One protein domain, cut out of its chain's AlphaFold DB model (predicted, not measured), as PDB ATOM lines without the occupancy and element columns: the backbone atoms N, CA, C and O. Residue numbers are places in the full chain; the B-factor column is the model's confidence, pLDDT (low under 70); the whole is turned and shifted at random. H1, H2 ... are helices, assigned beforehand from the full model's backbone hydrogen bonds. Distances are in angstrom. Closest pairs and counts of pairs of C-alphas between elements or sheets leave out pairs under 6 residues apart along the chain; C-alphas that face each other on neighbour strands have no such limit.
ATOM      1  N   LEU A  98      99.778 -79.207 195.902       95.25
ATOM      2  CA  LEU A  98      99.713 -78.524 197.188       95.25
ATOM      3  C   LEU A  98      98.316 -78.691 197.797       95.25
ATOM      4  O   LEU A  98      97.323 -78.502 197.099       95.25
ATOM      5  N   ILE A  99      98.251 -79.017 199.087       95.94
ATOM      6  CA  ILE A  99      97.002 -79.054 199.854       95.94
ATOM      7  C   ILE A  99      97.022 -77.894 200.841       95.94
ATOM      8  O   ILE A  99      97.901 -77.850 201.709       95.94
ATOM      9  N   ASP A 100      96.082 -76.964 200.705       94.19
ATOM     10  CA  ASP A 100      95.930 -75.857 201.645       94.19
ATOM     11  C   ASP A 100      94.943 -76.243 202.748       94.19
ATOM     12  O   ASP A 100      93.789 -76.592 202.522       94.19
ATOM     13  N   THR A 101      95.412 -76.181 203.988       95.50
ATOM     14  CA  THR A 101      94.601 -76.532 205.154       95.50
ATOM     15  C   THR A 101      93.591 -75.452 205.541       95.50
ATOM     16  O   THR A 101      92.711 -75.726 206.361       95.50
ATOM     17  N   HIS A 102      93.717 -74.224 205.026       95.44
ATOM     18  CA  HIS A 102      92.876 -73.116 205.461       95.44
ATOM     19  C   HIS A 102      92.613 -72.087 204.359       95.44
ATOM     20  O   HIS A 102      93.385 -71.158 204.146       95.44
ATOM     21  N   VAL A 103      91.447 -72.209 203.722       92.81
ATOM     22  CA  VAL A 103      90.963 -71.229 202.749       92.81
ATOM     23  C   VAL A 103      89.634 -70.641 203.223       92.81
ATOM     24  O   VAL A 103      88.627 -71.338 203.348       92.81
ATOM     25  N   ASP A 104      89.605 -69.324 203.425       93.25
ATOM     26  CA  ASP A 104      88.432 -68.585 203.918       93.25
ATOM     27  C   ASP A 104      87.350 -68.328 202.851       93.25
ATOM     28  O   ASP A 104      86.504 -67.436 202.993       93.25
ATOM     29  N   THR A 105      87.320 -69.100 201.761       91.50
ATOM     30  CA  THR A 105      86.336 -68.898 200.687       91.50
ATOM     31  C   THR A 105      84.887 -68.946 201.174       91.50
ATOM     32  O   THR A 105      84.112 -68.086 200.754       91.50
ATOM     33  N   PRO A 106      84.484 -69.852 202.092       91.31
ATOM     34  CA  PRO A 106      83.117 -69.861 202.610       91.31
ATOM     35  C   PRO A 106      82.714 -68.536 203.266       91.31
ATOM     36  O   PRO A 106      81.565 -68.111 203.136       91.31
ATOM     37  N   GLN A 107      83.647 -67.862 203.943       92.94
ATOM     38  CA  GLN A 107      83.378 -66.572 204.567       92.94
ATOM     39  C   GLN A 107      83.236 -65.468 203.518       92.94
ATOM     40  O   GLN A 107      82.306 -64.667 203.603       92.94
ATOM     41  N   VAL A 108      84.094 -65.461 202.494       92.06
ATOM     42  CA  VAL A 108      83.991 -64.516 201.370       92.06
ATOM     43  C   VAL A 108      82.637 -64.646 200.670       92.06
ATOM     44  O   VAL A 108      81.973 -63.638 200.430       92.06
ATOM     45  N   LEU A 109      82.167 -65.870 200.409       92.88
ATOM     46  CA  LEU A 109      80.868 -66.086 199.762       92.88
ATOM     47  C   LEU A 109      79.696 -65.521 200.574       92.88
ATOM     48  O   LEU A 109      78.786 -64.935 199.993       92.88
ATOM     49  N   ARG A 110      79.731 -65.656 201.906       93.19
ATOM     50  CA  ARG A 110      78.702 -65.104 202.807       93.19
ATOM     51  C   ARG A 110      78.669 -63.578 202.815       93.19
ATOM     52  O   ARG A 110      77.622 -63.001 203.086       93.19
ATOM     53  N   VAL A 111      79.800 -62.929 202.546       93.19
ATOM     54  CA  VAL A 111      79.872 -61.465 202.433       93.19
ATOM     55  C   VAL A 111      79.354 -60.995 201.072       93.19
ATOM     56  O   VAL A 111      78.723 -59.945 200.986       93.19
ATOM     57  N   LEU A 112      79.605 -61.766 200.011       91.50
ATOM     58  CA  LEU A 112      79.229 -61.396 198.645       91.50
ATOM     59  C   LEU A 112      77.758 -61.670 198.307       91.50
ATOM     60  O   LEU A 112      77.205 -60.984 197.450       91.50
ATOM     61  N   SER A 113      77.128 -62.663 198.938       93.12
ATOM     62  CA  SER A 113      75.743 -63.047 198.649       93.12
ATOM     63  C   SER A 113      74.995 -63.486 199.906       93.12
ATOM     64  O   SER A 113      75.537 -64.190 200.759       93.12
ATOM     65  N   SER A 114      73.708 -63.138 199.975       94.81
ATOM     66  CA  SER A 114      72.768 -63.684 200.963       94.81
ATOM     67  C   SER A 114      72.481 -65.175 200.747       94.81
ATOM     68  O   SER A 114      72.087 -65.861 201.688       94.81
ATOM     69  N   HIS A 115      72.733 -65.683 199.537       95.12
ATOM     70  CA  HIS A 115      72.609 -67.088 199.151       95.12
ATOM     71  C   HIS A 115      73.959 -67.570 198.586       95.12
ATOM     72  O   HIS A 115      74.204 -67.480 197.382       95.12
ATOM     73  N   PRO A 116      74.887 -68.047 199.439       91.88
ATOM     74  CA  PRO A 116      76.256 -68.383 199.030       91.88
ATOM     75  C   PRO A 116      76.366 -69.474 197.957       91.88
ATOM     76  O   PRO A 116      77.354 -69.513 197.232       91.88
ATOM     77  N   LEU A 117      75.378 -70.368 197.854       92.94
ATOM     78  CA  LEU A 117      75.389 -71.464 196.880       92.94
ATOM     79  C   LEU A 117      75.138 -70.983 195.444       92.94
ATOM     80  O   LEU A 117      75.664 -71.580 194.510       92.94
ATOM     81  N   ASP A 118      74.451 -69.855 195.262       92.94
ATOM     82  CA  ASP A 118      74.209 -69.258 193.938       92.94
ATOM     83  C   ASP A 118      75.512 -68.757 193.286       92.94
ATOM     84  O   ASP A 118      75.576 -68.468 192.092       92.94
ATOM     85  N   MET A 119      76.579 -68.656 194.079       89.62
ATOM     86  CA  MET A 119      77.899 -68.206 193.650       89.62
ATOM     87  C   MET A 119      78.805 -69.344 193.163       89.62
ATOM     88  O   MET A 119      79.916 -69.061 192.715       89.62
ATOM     89  N   ILE A 120      78.370 -70.611 193.221       90.75
ATOM     90  CA  ILE A 120      79.188 -71.770 192.815       90.75
ATOM     91  C   ILE A 120      79.688 -71.620 191.374       90.75
ATOM     92  O   ILE A 120      80.876 -71.804 191.115       90.75
ATOM     93  N   ASP A 121      78.833 -71.184 190.449       90.06
ATOM     94  CA  ASP A 121      79.213 -71.020 189.039       90.06
ATOM     95  C   ASP A 121      80.326 -69.979 188.843       90.06
ATOM     96  O   ASP A 121      81.131 -70.072 187.911       90.06
ATOM     97  N   LYS A 122      80.429 -69.005 189.757       89.94
ATOM     98  CA  LYS A 122      81.452 -67.956 189.708       89.94
ATOM     99  C   LYS A 122      82.847 -68.471 190.052       89.94
ATOM    100  O   LYS A 122      83.822 -67.846 189.640       89.94
ATOM    101  N   PHE A 123      82.978 -69.621 190.716       89.31
ATOM    102  CA  PHE A 123      84.289 -70.220 190.992       89.31
ATOM    103  C   PHE A 123      85.061 -70.590 189.726       89.31
ATOM    104  O   PHE A 123      86.289 -70.523 189.731       89.31
ATOM    105  N   ASN A 124      84.358 -70.964 188.652       90.75
ATOM    106  CA  ASN A 124      84.974 -71.344 187.378       90.75
ATOM    107  C   ASN A 124      85.355 -70.138 186.516       90.75
ATOM    108  O   ASN A 124      86.250 -70.240 185.681       90.75
ATOM    109  N   THR A 125      84.673 -69.004 186.694       89.38
ATOM    110  CA  THR A 125      84.893 -67.792 185.888       89.38
ATOM    111  C   THR A 125      85.793 -66.774 186.572       89.38
ATOM    112  O   THR A 125      86.368 -65.919 185.907       89.38
ATOM    113  N   GLY A 126      85.882 -66.851 187.897       87.44
ATOM    114  CA  GLY A 126      86.655 -65.954 188.735       87.44
ATOM    115  C   GLY A 126      85.799 -65.326 189.827       87.44
ATOM    116  O   GLY A 126      84.751 -64.734 189.559       87.44
ATOM    117  N   LEU A 127      86.265 -65.463 191.067       88.19
ATOM    118  CA  LEU A 127      85.636 -64.904 192.262       88.19
ATOM    119  C   LEU A 127      86.448 -63.685 192.742       88.19
ATOM    120  O   LEU A 127      87.684 -63.718 192.646       88.19
ATOM    121  N   PRO A 128      85.815 -62.622 193.282       86.25
ATOM    122  CA  PRO A 128      86.551 -61.563 193.961       86.25
ATOM    123  C   PRO A 128      87.304 -62.151 195.157       86.25
ATOM    124  O   PRO A 128      86.712 -62.841 195.984       86.25
ATOM    125  N   GLY A 129      88.600 -61.864 195.258       87.00
ATOM    126  CA  GLY A 129      89.452 -62.352 196.340       87.00
ATOM    127  C   GLY A 129      90.681 -63.094 195.826       87.00
ATOM    128  O   GLY A 129      91.103 -62.916 194.687       87.00
ATOM    129  N   GLN A 130      91.278 -63.906 196.696       90.06
ATOM    130  CA  GLN A 130      92.534 -64.608 196.412       90.06
ATOM    131  C   GLN A 130      92.306 -65.999 195.810       90.06
ATOM    132  O   GLN A 130      93.128 -66.471 195.030       90.06
ATOM    133  N   PHE A 131      91.156 -66.617 196.085       92.94
ATOM    134  CA  PHE A 131      90.852 -67.985 195.673       92.94
ATOM    135  C   PHE A 131      89.782 -68.036 194.579       92.94
ATOM    136  O   PHE A 131      88.702 -67.467 194.732       92.94
ATOM    137  N   ASP A 132      90.082 -68.731 193.487       93.44
ATOM    138  CA  ASP A 132      89.133 -69.249 192.499       93.44
ATOM    139  C   ASP A 132      89.740 -70.498 191.825       93.44
ATOM    140  O   ASP A 132      90.925 -70.792 192.001       93.44
ATOM    141  N   ILE A 133      88.935 -71.265 191.083       93.75
ATOM    142  CA  ILE A 133      89.399 -72.526 190.476       93.75
ATOM    143  C   ILE A 133      90.490 -72.285 189.415       93.75
ATOM    144  O   ILE A 133      91.473 -73.032 189.415       93.75
ATOM    145  N   PRO A 134      90.384 -71.275 188.525       94.56
ATOM    146  CA  PRO A 134      91.447 -70.973 187.571       94.56
ATOM    147  C   PRO A 134      92.795 -70.662 188.236       94.56
ATOM    148  O   PRO A 134      93.794 -71.274 187.851       94.56
ATOM    149  N   ARG A 135      92.837 -69.795 189.262       94.25
ATOM    150  CA  ARG A 135      94.085 -69.469 189.978       94.25
ATOM    151  C   ARG A 135      94.608 -70.653 190.780       94.25
ATOM    152  O   ARG A 135      95.813 -70.883 190.791       94.25
ATOM    153  N   ALA A 136      93.728 -71.430 191.415       93.88
ATOM    154  CA  ALA A 136      94.121 -72.641 192.136       93.88
ATOM    155  C   ALA A 136      94.813 -73.646 191.201       93.88
ATOM    156  O   ALA A 136      95.872 -74.180 191.530       93.88
ATOM    157  N   ARG A 137      94.269 -73.841 189.990       93.19
ATOM    158  CA  ARG A 137      94.869 -74.712 188.971       93.19
ATOM    159  C   ARG A 137      96.207 -74.176 188.466       93.19
ATOM    160  O   ARG A 137      97.145 -74.955 188.326       93.19
ATOM    161  N   GLU A 138      96.304 -72.876 188.202       92.81
ATOM    162  CA  GLU A 138      97.556 -72.231 187.784       92.81
ATOM    163  C   GLU A 138      98.648 -72.346 188.862       92.81
ATOM    164  O   GLU A 138      99.815 -72.574 188.544       92.81
ATOM    165  N   GLY A 139      98.262 -72.249 190.136       92.19
ATOM    166  CA  GLY A 139      99.148 -72.386 191.291       92.19
ATOM    167  C   GLY A 139      99.500 -73.827 191.682       92.19
ATOM    168  O   GLY A 139     100.299 -74.013 192.596       92.19
ATOM    169  N   GLY A 140      98.930 -74.844 191.023       93.50
ATOM    170  CA  GLY A 140      99.174 -76.252 191.357       93.50
ATOM    171  C   GLY A 140      98.527 -76.712 192.671       93.50
ATOM    172  O   GLY A 140      99.034 -77.630 193.320       93.50
TER     173      GLY A 140
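This is residues 98 to 140 of the 143 residues of an uncharacterized protein of Tremella mesenterica (UniProt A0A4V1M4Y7). The printed part folds back as a U of short helices: residues 98 to 104 and H1 make one arm, residues 113 to 115 turn, and H2, H3 and H4 lead back to near the start. The 43 residues hold four named helices, H1 to H4 in chain order, and no named strand, an all-helix class. It is only just compact, close to loose, with a radius of gyration of the C-alphas of 10.5 A and spans of 31 by 21 by 14 A.

H1, residues 105 to 112, begins at C-alpha 105 (86.336, -68.898, 200.687) and is 10.5 A long. H2 is residues 116 to 119, 5.6 A, and H3 residues 122 to 125, 5.1 A. H4, residues 133 to 138, 8.6 A, ends at C-alpha 138 (97.556, -72.231, 187.784).

H1 and H2 touch only at the corner, closest at the C-alphas of Leu 109 and Pro 116, 5.2 A. H2 and H3 meet only through their link. H3 and H4 touch, closest at the C-alphas of Asn 124 and Ile 133, 5.5 A. H1 is apart from H3 and H4. Every O i to N i+4 pair is within hydrogen-bond range in H1 and H4; H2 and H3 are too short for one.

The C-alphas of Leu 98 and Ser 114 are farthest apart, 31.0 A. The printed part has no cut or long link, and no printed residue is under 70 in pLDDT.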